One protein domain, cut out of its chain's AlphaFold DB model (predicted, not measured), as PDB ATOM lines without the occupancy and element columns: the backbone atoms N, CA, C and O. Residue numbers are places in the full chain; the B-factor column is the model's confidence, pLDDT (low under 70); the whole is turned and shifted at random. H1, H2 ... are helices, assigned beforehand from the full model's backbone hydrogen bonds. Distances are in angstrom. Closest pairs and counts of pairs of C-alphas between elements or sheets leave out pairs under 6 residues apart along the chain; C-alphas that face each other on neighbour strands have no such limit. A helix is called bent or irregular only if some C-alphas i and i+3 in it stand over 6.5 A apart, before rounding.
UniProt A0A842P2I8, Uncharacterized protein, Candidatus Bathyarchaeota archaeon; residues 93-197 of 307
ATOM      1  N   GLU A  93      -0.378  65.018  16.988       95.44
ATOM      2  CA  GLU A  93       0.015  65.229  15.592       95.44
ATOM      3  C   GLU A  93       0.406  63.909  14.907       95.44
ATOM      4  O   GLU A  93      -0.063  63.612  13.798       95.44
ATOM      5  N   GLU A  94       1.242  63.104  15.563       94.81
ATOM      6  CA  GLU A  94       1.701  61.805  15.078       94.81
ATOM      7  C   GLU A  94       0.557  60.797  14.989       94.81
ATOM      8  O   GLU A  94       0.422  60.141  13.951       94.81
ATOM      9  N   GLY A  95      -0.302  60.727  16.008       95.12
ATOM     10  CA  GLY A  95      -1.491  59.877  16.038       95.12
ATOM     11  C   GLY A  95      -2.437  60.205  14.885       95.12
ATOM     12  O   GLY A  95      -2.779  59.331  14.088       95.12
ATOM     13  N   LEU A  96      -2.765  61.486  14.673       96.50
ATOM     14  CA  LEU A  96      -3.575  61.904  13.520       96.50
ATOM     15  C   LEU A  96      -2.903  61.583  12.184       96.50
ATOM     16  O   LEU A  96      -3.574  61.295  11.188       96.50
ATOM     17  N   ARG A  97      -1.573  61.650  12.124       94.50
ATOM     18  CA  ARG A  97      -0.824  61.322  10.914       94.50
ATOM     19  C   ARG A  97      -0.826  59.823  10.619       94.50
ATOM     20  O   ARG A  97      -0.995  59.471   9.449       94.50
ATOM     21  N   ILE A  98      -0.680  58.973  11.634       94.50
ATOM     22  CA  ILE A  98      -0.849  57.523  11.511       94.50
ATOM     23  C   ILE A  98      -2.285  57.220  11.086       94.50
ATOM     24  O   ILE A  98      -2.471  56.561  10.069       94.50
ATOM     25  N   ALA A  99      -3.287  57.783  11.763       96.38
ATOM     26  CA  ALA A  99      -4.698  57.534  11.471       96.38
ATOM     27  C   ALA A  99      -5.050  57.847  10.011       96.38
ATOM     28  O   ALA A  99      -5.635  57.014   9.323       96.38
ATOM     29  N   ARG A 100      -4.594  58.992   9.475       96.12
ATOM     30  CA  ARG A 100      -4.772  59.319   8.047       96.12
ATOM     31  C   ARG A 100      -4.176  58.254   7.125       96.12
ATOM     32  O   ARG A 100      -4.771  57.945   6.091       96.12
ATOM     33  N   LYS A 101      -3.004  57.709   7.466       94.81
ATOM     34  CA  LYS A 101      -2.366  56.646   6.680       94.81
ATOM     35  C   LYS A 101      -3.140  55.336   6.801       94.81
ATOM     36  O   LYS A 101      -3.399  54.735   5.762       94.81
ATOM     37  N   VAL A 102      -3.543  54.937   8.009       95.50
ATOM     38  CA  VAL A 102      -4.324  53.714   8.263       95.50
ATOM     39  C   VAL A 102      -5.645  53.757   7.496       95.50
ATOM     40  O   VAL A 102      -5.893  52.862   6.700       95.50
ATOM     41  N   VAL A 103      -6.415  54.844   7.598       97.38
ATOM     42  CA  VAL A 103      -7.689  55.035   6.872       97.38
ATOM     43  C   VAL A 103      -7.489  55.005   5.356       97.38
ATOM     44  O   VAL A 103      -8.257  54.386   4.624       97.38
ATOM     45  N   SER A 104      -6.428  55.648   4.858       96.12
ATOM     46  CA  SER A 104      -6.128  55.630   3.422       96.12
ATOM     47  C   SER A 104      -5.799  54.222   2.922       96.12
ATOM     48  O   SER A 104      -6.153  53.882   1.799       96.12
ATOM     49  N   GLN A 105      -5.103  53.405   3.723       95.06
ATOM     50  CA  GLN A 105      -4.829  52.007   3.379       95.06
ATOM     51  C   GLN A 105      -6.067  51.117   3.547       95.06
ATOM     52  O   GLN A 105      -6.271  50.245   2.711       95.06
ATOM     53  N   ALA A 106      -6.921  51.385   4.537       96.44
ATOM     54  CA  ALA A 106      -8.197  50.699   4.710       96.44
ATOM     55  C   ALA A 106      -9.081  50.839   3.465       96.44
ATOM     56  O   ALA A 106      -9.569  49.850   2.934       96.44
ATOM     57  N   HIS A 107      -9.202  52.046   2.902       96.50
ATOM     58  CA  HIS A 107      -9.926  52.232   1.640       96.50
ATOM     59  C   HIS A 107      -9.350  51.414   0.477       96.50
ATOM     60  O   HIS A 107     -10.113  50.922  -0.354       96.50
ATOM     61  N   VAL A 108      -8.020  51.266   0.404       95.75
ATOM     62  CA  VAL A 108      -7.372  50.429  -0.616       95.75
ATOM     63  C   VAL A 108      -7.749  48.963  -0.407       95.75
ATOM     64  O   VAL A 108      -8.272  48.354  -1.337       95.75
ATOM     65  N   ARG A 109      -7.579  48.428   0.808       94.94
ATOM     66  CA  ARG A 109      -7.915  47.031   1.123       94.94
ATOM     67  C   ARG A 109      -9.395  46.734   0.914       94.94
ATOM     68  O   ARG A 109      -9.731  45.726   0.299       94.94
ATOM     69  N   MET A 110     -10.293  47.628   1.332       96.31
ATOM     70  CA  MET A 110     -11.732  47.497   1.070       96.31
ATOM     71  C   MET A 110     -12.026  47.397  -0.430       96.31
ATOM     72  O   MET A 110     -12.768  46.514  -0.857       96.31
ATOM     73  N   ALA A 111     -11.407  48.251  -1.251       96.62
ATOM     74  CA  ALA A 111     -11.578  48.198  -2.700       96.62
ATOM     75  C   ALA A 111     -10.970  46.929  -3.330       96.62
ATOM     76  O   ALA A 111     -11.525  46.412  -4.303       96.62
ATOM     77  N   GLU A 112      -9.858  46.420  -2.796       96.00
ATOM     78  CA  GLU A 112      -9.232  45.163  -3.224       96.00
ATOM     79  C   GLU A 112     -10.093  43.943  -2.882       96.00
ATOM     80  O   GLU A 112     -10.230  43.047  -3.719       96.00
ATOM     81  N   VAL A 113     -10.716  43.920  -1.698       96.75
ATOM     82  CA  VAL A 113     -11.711  42.904  -1.318       96.75
ATOM     83  C   VAL A 113     -12.880  42.932  -2.294       96.75
ATOM     84  O   VAL A 113     -13.147  41.909  -2.919       96.75
ATOM     85  N   THR A 114     -13.485  44.100  -2.546       97.88
ATOM     86  CA  THR A 114     -14.545  44.226  -3.560       97.88
ATOM     87  C   THR A 114     -14.067  43.728  -4.922       97.88
ATOM     88  O   THR A 114     -14.763  42.962  -5.580       97.88
ATOM     89  N   GLY A 115     -12.864  44.109  -5.360       97.75
ATOM     90  CA  GLY A 115     -12.295  43.655  -6.631       97.75
ATOM     91  C   GLY A 115     -12.172  42.129  -6.729       97.75
ATOM     92  O   GLY A 115     -12.529  41.552  -7.759       97.75
ATOM     93  N   ARG A 116     -11.724  41.466  -5.654       96.94
ATOM     94  CA  ARG A 116     -11.687  39.997  -5.559       96.94
ATOM     95  C   ARG A 116     -13.087  39.390  -5.571       96.94
ATOM     96  O   ARG A 116     -13.291  38.419  -6.293       96.94
ATOM     97  N   SER A 117     -14.046  39.988  -4.871       97.94
ATOM     98  CA  SER A 117     -15.452  39.575  -4.898       97.94
ATOM     99  C   SER A 117     -16.029  39.605  -6.313       97.94
ATOM    100  O   SER A 117     -16.614  38.622  -6.758       97.94
ATOM    101  N   LEU A 118     -15.808  40.691  -7.065       98.19
ATOM    102  CA  LEU A 118     -16.269  40.785  -8.456       98.19
ATOM    103  C   LEU A 118     -15.624  39.703  -9.331       98.19
ATOM    104  O   LEU A 118     -16.299  39.055 -10.129       98.19
ATOM    105  N   LYS A 119     -14.318  39.468  -9.158       97.50
ATOM    106  CA  LYS A 119     -13.607  38.405  -9.874       97.50
ATOM    107  C   LYS A 119     -14.192  37.022  -9.558       97.50
ATOM    108  O   LYS A 119     -14.433  36.259 -10.489       97.50
ATOM    109  N   LEU A 120     -14.476  36.726  -8.290       96.75
ATOM    110  CA  LEU A 120     -15.089  35.462  -7.878       96.75
ATOM    111  C   LEU A 120     -16.467  35.265  -8.524       96.75
ATOM    112  O   LEU A 120     -16.749  34.194  -9.058       96.75
ATOM    113  N   LEU A 121     -17.311  36.303  -8.539       97.31
ATOM    114  CA  LEU A 121     -18.617  36.240  -9.205       97.31
ATOM    115  C   LEU A 121     -18.480  35.953 -10.701       97.31
ATOM    116  O   LEU A 121     -19.203  35.120 -11.243       97.31
ATOM    117  N   GLN A 122     -17.520  36.599 -11.362       96.38
ATOM    118  CA  GLN A 122     -17.239  36.371 -12.776       96.38
ATOM    119  C   GLN A 122     -16.770  34.933 -13.053       96.38
ATOM    120  O   GLN A 122     -17.171  34.346 -14.058       96.38
ATOM    121  N   GLU A 123     -15.941  34.359 -12.178       95.50
ATOM    122  CA  GLU A 123     -15.474  32.967 -12.270       95.50
ATOM    123  C   GLU A 123     -16.608  31.960 -12.032       95.50
ATOM    124  O   GLU A 123     -16.647  30.904 -12.663       95.50
ATOM    125  N   LYS A 124     -17.560  32.295 -11.153       95.19
ATOM    126  CA  LYS A 124     -18.717  31.452 -10.820       95.19
ATOM    127  C   LYS A 124     -19.920  31.651 -11.738       95.19
ATOM    128  O   LYS A 124     -20.859  30.866 -11.624       95.19
ATOM    129  N   ALA A 125     -19.891  32.626 -12.649       91.44
ATOM    130  CA  ALA A 125     -21.035  33.053 -13.460       91.44
ATOM    131  C   ALA A 125     -21.775  31.898 -14.161       91.44
ATOM    132  O   ALA A 125     -22.997  31.898 -14.216       91.44
ATOM    133  N   SER A 126     -21.054  30.881 -14.639       84.94
ATOM    134  CA  SER A 126     -21.640  29.732 -15.348       84.94
ATOM    135  C   SER A 126     -21.761  28.465 -14.492       84.94
ATOM    136  O   SER A 126     -21.857  27.364 -15.030       84.94
ATOM    137  N   THR A 127     -21.693  28.594 -13.167       88.94
ATOM    138  CA  THR A 127     -21.717  27.468 -12.224       88.94
ATOM    139  C   THR A 127     -22.944  27.539 -11.322       88.94
ATOM    140  O   THR A 127     -23.490  28.615 -11.085       88.94
ATOM    141  N   GLU A 128     -23.344  26.405 -10.750       86.50
ATOM    142  CA  GLU A 128     -24.424  26.360  -9.751       86.50
ATOM    143  C   GLU A 128     -24.068  27.125  -8.458       86.50
ATOM    144  O   GLU A 128     -24.958  27.535  -7.721       86.50
ATOM    145  N   GLY A 129     -22.778  27.400  -8.223       92.00
ATOM    146  CA  GLY A 129     -22.277  28.124  -7.049       92.00
ATOM    147  C   GLY A 129     -22.342  29.653  -7.139       92.00
ATOM    148  O   GLY A 129     -21.824  30.325  -6.251       92.00
ATOM    149  N   LEU A 130     -22.929  30.235  -8.193       95.56
ATOM    150  CA  LEU A 130     -23.014  31.695  -8.337       95.56
ATOM    151  C   LEU A 130     -23.846  32.349  -7.222       95.56
ATOM    152  O   LEU A 130     -23.441  33.378  -6.684       95.56
ATOM    153  N   ALA A 131     -25.001  31.767  -6.885       95.44
ATOM    154  CA  ALA A 131     -25.903  32.328  -5.877       95.44
ATOM    155  C   ALA A 131     -25.264  32.319  -4.477       95.44
ATOM    156  O   ALA A 131     -25.334  33.317  -3.764       95.44
ATOM    157  N   GLU A 132     -24.573  31.232  -4.127       95.69
ATOM    158  CA  GLU A 132     -23.789  31.123  -2.891       95.69
ATOM    159  C   GLU A 132     -22.639  32.136  -2.860       95.69
ATOM    160  O   GLU A 132     -22.470  32.860  -1.881       95.69
ATOM    161  N   ALA A 133     -21.866  32.236  -3.949       96.06
ATOM    162  CA  ALA A 133     -20.762  33.186  -4.035       96.06
ATOM    163  C   ALA A 133     -21.249  34.629  -3.855       96.06
ATOM    164  O   ALA A 133     -20.630  35.387  -3.117       96.06
ATOM    165  N   TYR A 134     -22.375  34.998  -4.478       97.62
ATOM    166  CA  TYR A 134     -23.007  36.304  -4.289       97.62
ATOM    167  C   TYR A 134     -23.454  36.535  -2.848       97.62
ATOM    168  O   TYR A 134     -23.153  37.590  -2.289       97.62
ATOM    169  N   TRP A 135     -24.106  35.549  -2.233       96.69
ATOM    170  CA  TRP A 135     -24.533  35.634  -0.839       96.69
ATOM    171  C   TRP A 135     -23.351  35.881   0.112       96.69
ATOM    172  O   TRP A 135     -23.422  36.797   0.929       96.69
ATOM    173  N   ASN A 136     -22.243  35.155  -0.069       96.56
ATOM    174  CA  ASN A 136     -21.015  35.333   0.710       96.56
ATOM    175  C   ASN A 136     -20.401  36.721   0.498       96.56
ATOM    176  O   ASN A 136     -20.285  37.514   1.431       96.56
ATOM    177  N   VAL A 137     -20.040  37.064  -0.744       97.62
ATOM    178  CA  VAL A 137     -19.252  38.281  -0.995       97.62
ATOM    179  C   VAL A 137     -20.010  39.566  -0.690       97.62
ATOM    180  O   VAL A 137     -19.395  40.597  -0.433       97.62
ATOM    181  N   ARG A 138     -21.346  39.522  -0.694       97.06
ATOM    182  CA  ARG A 138     -22.184  40.656  -0.313       97.06
ATOM    183  C   ARG A 138     -22.086  40.992   1.182       97.06
ATOM    184  O   ARG A 138     -22.338  42.141   1.544       97.06
ATOM    185  N   ARG A 139     -21.704  40.035   2.040       96.06
ATOM    186  CA  ARG A 139     -21.474  40.247   3.484       96.06
ATOM    187  C   ARG A 139     -20.147  40.958   3.762       96.06
ATOM    188  O   ARG A 139     -20.065  41.757   4.694       96.06
ATOM    189  N   TYR A 140     -19.130  40.716   2.930       98.00
ATOM    190  CA  TYR A 140     -17.752  41.138   3.205       98.00
ATOM    191  C   TYR A 140     -17.580  42.644   3.431       98.00
ATOM    192  O   TYR A 140     -16.875  42.997   4.371       98.00
ATOM    193  N   PRO A 141     -18.196  43.561   2.654       97.88
ATOM    194  CA  PRO A 141     -17.922  44.982   2.832       97.88
ATOM    195  C   PRO A 141     -18.299  45.541   4.203       97.88
ATOM    196  O   PRO A 141     -17.590  46.411   4.704       97.88
ATOM    197  N   SER A 142     -19.393  45.062   4.802       96.88
ATOM    198  CA  SER A 142     -19.827  45.510   6.130       96.88
ATOM    199  C   SER A 142     -18.853  45.041   7.201       96.88
ATOM    200  O   SER A 142     -18.307  45.861   7.934       96.88
ATOM    201  N   LEU A 143     -18.561  43.739   7.219       97.19
ATOM    202  CA  LEU A 143     -17.667  43.141   8.207       97.19
ATOM    203  C   LEU A 143     -16.233  43.670   8.073       97.19
ATOM    204  O   LEU A 143     -15.581  44.001   9.060       97.19
ATOM    205  N   HIS A 144     -15.756  43.845   6.840       97.50
ATOM    206  CA  HIS A 144     -14.441  44.416   6.585       97.50
ATOM    207  C   HIS A 144     -14.363  45.887   7.015       97.50
ATOM    208  O   HIS A 144     -13.371  46.295   7.611       97.50
ATOM    209  N   ALA A 145     -15.413  46.685   6.790       97.94
ATOM    210  CA  ALA A 145     -15.449  48.063   7.277       97.94
ATOM    211  C   ALA A 145     -15.421  48.146   8.811       97.94
ATOM    212  O   ALA A 145     -14.833  49.082   9.350       97.94
ATOM    213  N   GLU A 146     -16.039  47.193   9.511       97.00
ATOM    214  CA  GLU A 146     -15.991  47.106  10.974       97.00
ATOM    215  C   GLU A 146     -14.581  46.795  11.479       97.00
ATOM    216  O   GLU A 146     -14.086  47.511  12.354       97.00
ATOM    217  N   VAL A 147     -13.911  45.802  10.882       95.19
ATOM    218  CA  VAL A 147     -12.504  45.471  11.176       95.19
ATOM    219  C   VAL A 147     -11.603  46.683  10.929       95.19
ATOM    220  O   VAL A 147     -10.829  47.086  11.794       95.19
ATOM    221  N   GLU A 148     -11.750  47.340   9.781       97.19
ATOM    222  CA  GLU A 148     -10.934  48.501   9.434       97.19
ATOM    223  C   GLU A 148     -11.207  49.712  10.330       97.19
ATOM    224  O   GLU A 148     -10.288  50.436  10.718       97.19
ATOM    225  N   ALA A 149     -12.467  49.933  10.709       98.00
ATOM    226  CA  ALA A 149     -12.826  50.971  11.664       98.00
ATOM    227  C   ALA A 149     -12.239  50.684  13.053       98.00
ATOM    228  O   ALA A 149     -11.786  51.623  13.708       98.00
ATOM    229  N   ALA A 150     -12.214  49.424  13.498       95.25
ATOM    230  CA  ALA A 150     -11.552  49.025  14.742       95.25
ATOM    231  C   ALA A 150     -10.044  49.318  14.684       95.25
ATOM    232  O   ALA A 150      -9.540  50.040  15.540       95.25
ATOM    233  N   ASN A 151      -9.364  48.924  13.603       94.12
ATOM    234  CA  ASN A 151      -7.935  49.205  13.399       94.12
ATOM    235  C   ASN A 151      -7.603  50.706  13.446       94.12
ATOM    236  O   ASN A 151      -6.561  51.116  13.955       94.12
ATOM    237  N   VAL A 152      -8.484  51.562  12.918       96.94
ATOM    238  CA  VAL A 152      -8.311  53.021  13.001       96.94
ATOM    239  C   VAL A 152      -8.481  53.526  14.434       96.94
ATOM    240  O   VAL A 152      -7.780  54.458  14.831       96.94
ATOM    241  N   ARG A 153      -9.390  52.934  15.216       96.88
ATOM    242  CA  ARG A 153      -9.632  53.330  16.610       96.88
ATOM    243  C   ARG A 153      -8.459  53.008  17.527       96.88
ATOM    244  O   ARG A 153      -8.226  53.811  18.422       96.88
ATOM    245  N   GLU A 154      -7.692  51.957  17.260       94.31
ATOM    246  CA  GLU A 154      -6.471  51.638  18.024       94.31
ATOM    247  C   GLU A 154      -5.454  52.791  18.023       94.31
ATOM    248  O   GLU A 154      -4.730  53.019  18.987       94.31
ATOM    249  N   VAL A 155      -5.445  53.620  16.973       95.06
ATOM    250  CA  VAL A 155      -4.540  54.779  16.880       95.06
ATOM    251  C   VAL A 155      -4.834  55.841  17.952       95.06
ATOM    252  O   VAL A 155      -3.991  56.701  18.213       95.06
ATOM    253  N   LYS A 156      -6.009  55.798  18.598       95.31
ATOM    254  CA  LYS A 156      -6.357  56.714  19.695       95.31
ATOM    255  C   LYS A 156      -5.404  56.595  20.879       95.31
ATOM    256  O   LYS A 156      -5.180  57.607  21.532       95.31
ATOM    257  N   GLU A 157      -4.797  55.429  21.092       93.56
ATOM    258  CA  GLU A 157      -3.818  55.199  22.163       93.56
ATOM    259  C   GLU A 157      -2.566  56.091  22.040       93.56
ATOM    260  O   GLU A 157      -1.843  56.297  23.011       93.56
ATOM    261  N   LEU A 158      -2.306  56.664  20.857       92.94
ATOM    262  CA  LEU A 158      -1.151  57.532  20.601       92.94
ATOM    263  C   LEU A 158      -1.409  59.025  20.862       92.94
ATOM    264  O   LEU A 158      -0.499  59.834  20.689       92.94
ATOM    265  N   GLY A 159      -2.633  59.424  21.216       91.56
ATOM    266  CA  GLY A 159      -3.002  60.832  21.381       91.56
ATOM    267  C   GLY A 159      -4.017  61.068  22.499       91.56
ATOM    268  O   GLY A 159      -4.495  60.150  23.155       91.56
ATOM    269  N   GLY A 160      -4.345  62.334  22.731       93.06
ATOM    270  CA  GLY A 160      -5.374  62.777  23.663       93.06
ATOM    271  C   GLY A 160      -6.765  62.886  23.031       93.06
ATOM    272  O   GLY A 160      -6.990  62.620  21.847       93.06
ATOM    273  N   ASP A 161      -7.726  63.349  23.833       93.69
ATOM    274  CA  ASP A 161      -9.157  63.362  23.494       93.69
ATOM    275  C   ASP A 161      -9.507  64.095  22.188       93.69
ATOM    276  O   ASP A 161     -10.457  63.724  21.494       93.69
ATOM    277  N   GLU A 162      -8.792  65.175  21.852       92.38
ATOM    278  CA  GLU A 162      -9.065  65.945  20.634       92.38
ATOM    279  C   GLU A 162      -8.697  65.160  19.374       92.38
ATOM    280  O   GLU A 162      -9.534  65.029  18.473       92.38
ATOM    281  N   ALA A 163      -7.497  64.575  19.344       95.50
ATOM    282  CA  ALA A 163      -7.093  63.658  18.287       95.50
ATOM    283  C   ALA A 163      -8.039  62.452  18.231       95.50
ATOM    284  O   ALA A 163      -8.521  62.095  17.153       95.50
ATOM    285  N   GLY A 164      -8.407  61.900  19.390       97.31
ATOM    286  CA  GLY A 164      -9.313  60.759  19.492       97.31
ATOM    287  C   GLY A 164     -10.683  60.985  18.840       97.31
ATOM    288  O   GLY A 164     -11.195  60.093  18.158       97.31
ATOM    289  N   ARG A 165     -11.262  62.189  18.965       97.06
ATOM    290  CA  ARG A 165     -12.528  62.547  18.288       97.06
ATOM    291  C   ARG A 165     -12.397  62.576  16.768       97.06
ATOM    292  O   ARG A 165     -13.297  62.108  16.072       97.06
ATOM    293  N   LEU A 166     -11.300  63.123  16.247       97.56
ATOM    294  CA  LEU A 166     -11.050  63.144  14.804       97.56
ATOM    295  C   LEU A 166     -10.823  61.729  14.263       97.56
ATOM    296  O   LEU A 166     -11.366  61.397  13.212       97.56
ATOM    297  N   ILE A 167     -10.081  60.893  14.996       98.12
ATOM    298  CA  ILE A 167      -9.845  59.484  14.655       98.12
ATOM    299  C   ILE A 167     -11.169  58.707  14.607       98.12
ATOM    300  O   ILE A 167     -11.409  57.986  13.642       98.12
ATOM    301  N   GLU A 168     -12.072  58.909  15.575       97.81
ATOM    302  CA  GLU A 168     -13.410  58.296  15.532       97.81
ATOM    303  C   GLU A 168     -14.209  58.749  14.305       97.81
ATOM    304  O   GLU A 168     -14.836  57.932  13.632       97.81
ATOM    305  N   GLY A 169     -14.143  60.041  13.971       97.62
ATOM    306  CA  GLY A 169     -14.748  60.567  12.750       97.62
ATOM    307  C   GLY A 169     -14.232  59.854  11.498       97.62
ATOM    308  O   GLY A 169     -15.029  59.488  10.636       97.62
ATOM    309  N   MET A 170     -12.920  59.606  11.415       97.50
ATOM    310  CA  MET A 170     -12.320  58.867  10.300       97.50
ATOM    311  C   MET A 170     -12.780  57.403  10.260       97.50
ATOM    312  O   MET A 170     -13.166  56.935   9.190       97.50
ATOM    313  N   ALA A 171     -12.813  56.706  11.400       97.88
ATOM    314  CA  ALA A 171     -13.322  55.334  11.490       97.88
ATOM    315  C   ALA A 171     -14.783  55.239  11.002       97.88
ATOM    316  O   ALA A 171     -15.129  54.359  10.215       97.88
ATOM    317  N   GLY A 172     -15.626  56.210  11.372       97.44
ATOM    318  CA  GLY A 172     -17.015  56.291  10.909       97.44
ATOM    319  C   GLY A 172     -17.167  56.438   9.390       97.44
ATOM    320  O   GLY A 172     -18.150  55.959   8.822       97.44
ATOM    321  N   THR A 173     -16.193  57.045   8.698       96.62
ATOM    322  CA  THR A 173     -16.236  57.143   7.225       96.62
ATOM    323  C   THR A 173     -16.073  55.792   6.528       96.62
ATOM    324  O   THR A 173     -16.646  55.603   5.455       96.62
ATOM    325  N   LEU A 174     -15.354  54.846   7.143       97.25
ATOM    326  CA  LEU A 174     -15.169  53.493   6.611       97.25
ATOM    327  C   LEU A 174     -16.474  52.698   6.689       97.25
ATOM    328  O   LEU A 174     -16.896  52.113   5.694       97.25
ATOM    329  N   LEU A 175     -17.178  52.792   7.821       95.25
ATOM    330  CA  LEU A 175     -18.513  52.202   7.987       95.25
ATOM    331  C   LEU A 175     -19.498  52.740   6.936       95.25
ATOM    332  O   LEU A 175     -20.244  51.981   6.323       95.25
ATOM    333  N   GLY A 176     -19.455  54.047   6.655       92.38
ATOM    334  CA  GLY A 176     -20.267  54.660   5.599       92.38
ATOM    335  C   GLY A 176     -19.889  54.233   4.171       92.38
ATOM    336  O   GLY A 176     -20.715  54.344   3.265       92.38
ATOM    337  N   GLN A 177     -18.664  53.744   3.949       94.94
ATOM    338  CA  GLN A 177     -18.200  53.269   2.642       94.94
ATOM    339  C   GLN A 177     -18.701  51.852   2.325       94.94
ATOM    340  O   GLN A 177     -18.902  51.554   1.147       94.94
ATOM    341  N   ALA A 178     -18.966  51.015   3.336       96.06
ATOM    342  CA  ALA A 178     -19.432  49.634   3.159       96.06
ATOM    343  C   ALA A 178     -20.633  49.531   2.207       96.06
ATOM    344  O   ALA A 178     -20.611  48.741   1.265       96.06
ATOM    345  N   GLY A 179     -21.634  50.401   2.378       95.81
ATOM    346  CA  GLY A 179     -22.827  50.415   1.526       95.81
ATOM    347  C   GLY A 179     -22.513  50.634   0.042       95.81
ATOM    348  O   GLY A 179     -23.101  49.976  -0.812       95.81
ATOM    349  N   ARG A 180     -21.529  51.483  -0.284       96.31
ATOM    350  CA  ARG A 180     -21.114  51.716  -1.679       96.31
ATOM    351  C   ARG A 180     -20.409  50.503  -2.274       96.31
ATOM    352  O   ARG A 180     -20.585  50.205  -3.450       96.31
ATOM    353  N   GLU A 181     -19.598  49.815  -1.481       97.88
ATOM    354  CA  GLU A 181     -18.938  48.583  -1.912       97.88
ATOM    355  C   GLU A 181     -19.958  47.457  -2.139       97.88
ATOM    356  O   GLU A 181     -19.895  46.775  -3.162       97.88
ATOM    357  N   MET A 182     -20.972  47.336  -1.274       97.88
ATOM    358  CA  MET A 182     -22.103  46.424  -1.489       97.88
ATOM    359  C   MET A 182     -22.876  46.766  -2.765       97.88
ATOM    360  O   MET A 182     -23.141  45.887  -3.576       97.88
ATOM    361  N   GLU A 183     -23.186  48.044  -3.008       97.94
ATOM    362  CA  GLU A 183     -23.871  48.478  -4.234       97.94
ATOM    363  C   GLU A 183     -23.080  48.136  -5.505       97.94
ATOM    364  O   GLU A 183     -23.677  47.785  -6.531       97.94
ATOM    365  N   ARG A 184     -21.742  48.215  -5.456       97.94
ATOM    366  CA  ARG A 184     -20.870  47.795  -6.564       97.94
ATOM    367  C   ARG A 184     -20.992  46.296  -6.829       97.94
ATOM    368  O   ARG A 184     -21.101  45.914  -7.994       97.94
ATOM    369  N   ILE A 185     -21.007  45.474  -5.779       98.50
ATOM    370  CA  ILE A 185     -21.211  44.020  -5.870       98.50
ATOM    371  C   ILE A 185     -22.600  43.712  -6.440       98.50
ATOM    372  O   ILE A 185     -22.699  43.014  -7.447       98.50
ATOM    373  N   ASP A 186     -23.654  44.298  -5.868       98.25
ATOM    374  CA  ASP A 186     -25.046  44.096  -6.288       98.25
ATOM    375  C   ASP A 186     -25.250  44.490  -7.762       98.25
ATOM    376  O   ASP A 186     -25.941  43.809  -8.521       98.25
ATOM    377  N   SER A 187     -24.638  45.597  -8.191       98.31
ATOM    378  CA  SER A 187     -24.731  46.071  -9.576       98.31
ATOM    379  C   SER A 187     -23.974  45.164 -10.543       98.31
ATOM    380  O   SER A 187     -24.484  44.859 -11.619       98.31
ATOM    381  N   PHE A 188     -22.780  44.703 -10.167       98.31
ATOM    382  CA  PHE A 188     -22.003  43.781 -10.992       98.31
ATOM    383  C   PHE A 188     -22.677  42.410 -11.113       98.31
ATOM    384  O   PHE A 188     -22.734  41.858 -12.207       98.31
ATOM    385  N   TYR A 189     -23.250  41.894 -10.024       98.12
ATOM    386  CA  TYR A 189     -24.031  40.660 -10.042       98.12
ATOM    387  C   TYR A 189     -25.204  40.746 -11.027       98.12
ATOM    388  O   TYR A 189     -25.359  39.872 -11.878       98.12
ATOM    389  N   ARG A 190     -25.968  41.847 -11.009       97.44
ATOM    390  CA  ARG A 190     -27.054  42.085 -11.977       97.44
ATOM    391  C   ARG A 190     -26.563  42.142 -13.428       97.44
ATOM    392  O   ARG A 190     -27.194  41.550 -14.297       97.44
ATOM    393  N   LEU A 191     -25.428  42.798 -13.683       97.19
ATOM    394  CA  LEU A 191     -24.804  42.821 -15.014       97.19
ATOM    395  C   LEU A 191     -24.375  41.422 -15.477       97.19
ATOM    396  O   LEU A 191     -24.541  41.091 -16.649       97.19
ATOM    397  N   LEU A 192     -23.851  40.591 -14.571       96.38
ATOM    398  CA  LEU A 192     -23.517  39.202 -14.880       96.38
ATOM    399  C   LEU A 192     -24.762  38.391 -15.240       96.38
ATOM    400  O   LEU A 192     -24.747  37.676 -16.240       96.38
ATOM    401  N   LEU A 193     -25.842  38.514 -14.464       96.25
ATOM    402  CA  LEU A 193     -27.094  37.821 -14.768       96.25
ATOM    403  C   LEU A 193     -27.612  38.195 -16.163       96.25
ATOM    404  O   LEU A 193     -27.936  37.309 -16.951       96.25
ATOM    405  N   GLU A 194     -27.604  39.487 -16.505       96.06
ATOM    406  CA  GLU A 194     -28.005  39.970 -17.832       96.06
ATOM    407  C   GLU A 194     -27.090  39.431 -18.943       96.06
ATOM    408  O   GLU A 194     -27.575  38.884 -19.934       96.06
ATOM    409  N   GLN A 195     -25.769  39.528 -18.768       95.25
ATOM    410  CA  GLN A 195     -24.786  39.098 -19.764       95.25
ATOM    411  C   GLN A 195     -24.906  37.606 -20.106       95.25
ATOM    412  O   GLN A 195     -24.734  37.226 -21.266       95.25
ATOM    413  N   TYR A 196     -25.171  36.763 -19.106       94.19
ATOM    414  CA  TYR A 196     -25.267  35.312 -19.272       94.19
ATOM    415  C   TYR A 196     -26.710  34.807 -19.438       94.19
ATOM    416  O   TYR A 196     -26.909  33.604 -19.600       94.19
ATOM    417  N   GLY A 197     -27.710  35.697 -19.434       94.69
ATOM    418  CA  GLY A 197     -29.125  35.328 -19.547       94.69
ATOM    419  C   GLY A 197     -29.613  34.453 -18.389       94.69
ATOM    420  O   GLY A 197     -30.396  33.529 -18.603       94.69
TER     421      GLY A 197
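This is residues 93 to 197 of the 307 residues of an uncharacterized protein of Candidatus Bathyarchaeota archaeon (UniProt A0A842P2I8). Three long helices stand side by side in an up-and-down bundle, each running against the one before it, and together they make a slender rod. The second helix, H2, bends where H2a passes to H2b but runs nearly straight, and tight links turn the chain at the two ends of the rod. The printed part has 105 residues with three named helices, H1, H2 and H3 in that order, and no named strand; the class is all helix. The whole is loose, with a radius of gyration of the C-alphas of 16.8 A and spans of 56 by 17 by 17 A.

H1, residues 93 to 124, begins at C-alpha 93 (0.015, 65.229, 15.592) and is 46.8 A long. H2, residues 130 to 158, was assigned as one helix by its hydrogen bonds but is bent: C-alphas 138 and 141 are 6.8 A apart. Its arms are H2a, residues 130 to 138, and H2b, residues 141 to 158, 27.5 A long. H3, residues 161 to 196, is 53.6 A long and ends at C-alpha 196 (-25.267, 35.312, -19.272); it is neither bent nor irregular, but only just, with C-alphas 176 and 179 6.4 A apart.

H1 and H2b touch, closest at the C-alphas of Gly 95 and Leu 158, 5.1 A, at a shallow tilt of 16 degrees, opposite ways. H2b and H3, a helical hairpin, touch at Ala 149 and Ala 171, their closest C-alphas, 4.4 A apart. H1 and H3 touch and run the same way at 13 degrees, a shallow tilt; their closest C-alphas, Leu 96 and Ala 163, are 6.2 A apart. Every O i to N i+4 pair is within hydrogen-bond range in H2a, against 27 of 28 in H1, 10 of 14 in H2b and 28 of 32 in H3.

The C-alphas farthest apart, Gly 160 and Gly 197, are 56.4 A apart. The printed part has no cut, both links are tight, and no printed residue is under 70 in pLDDT.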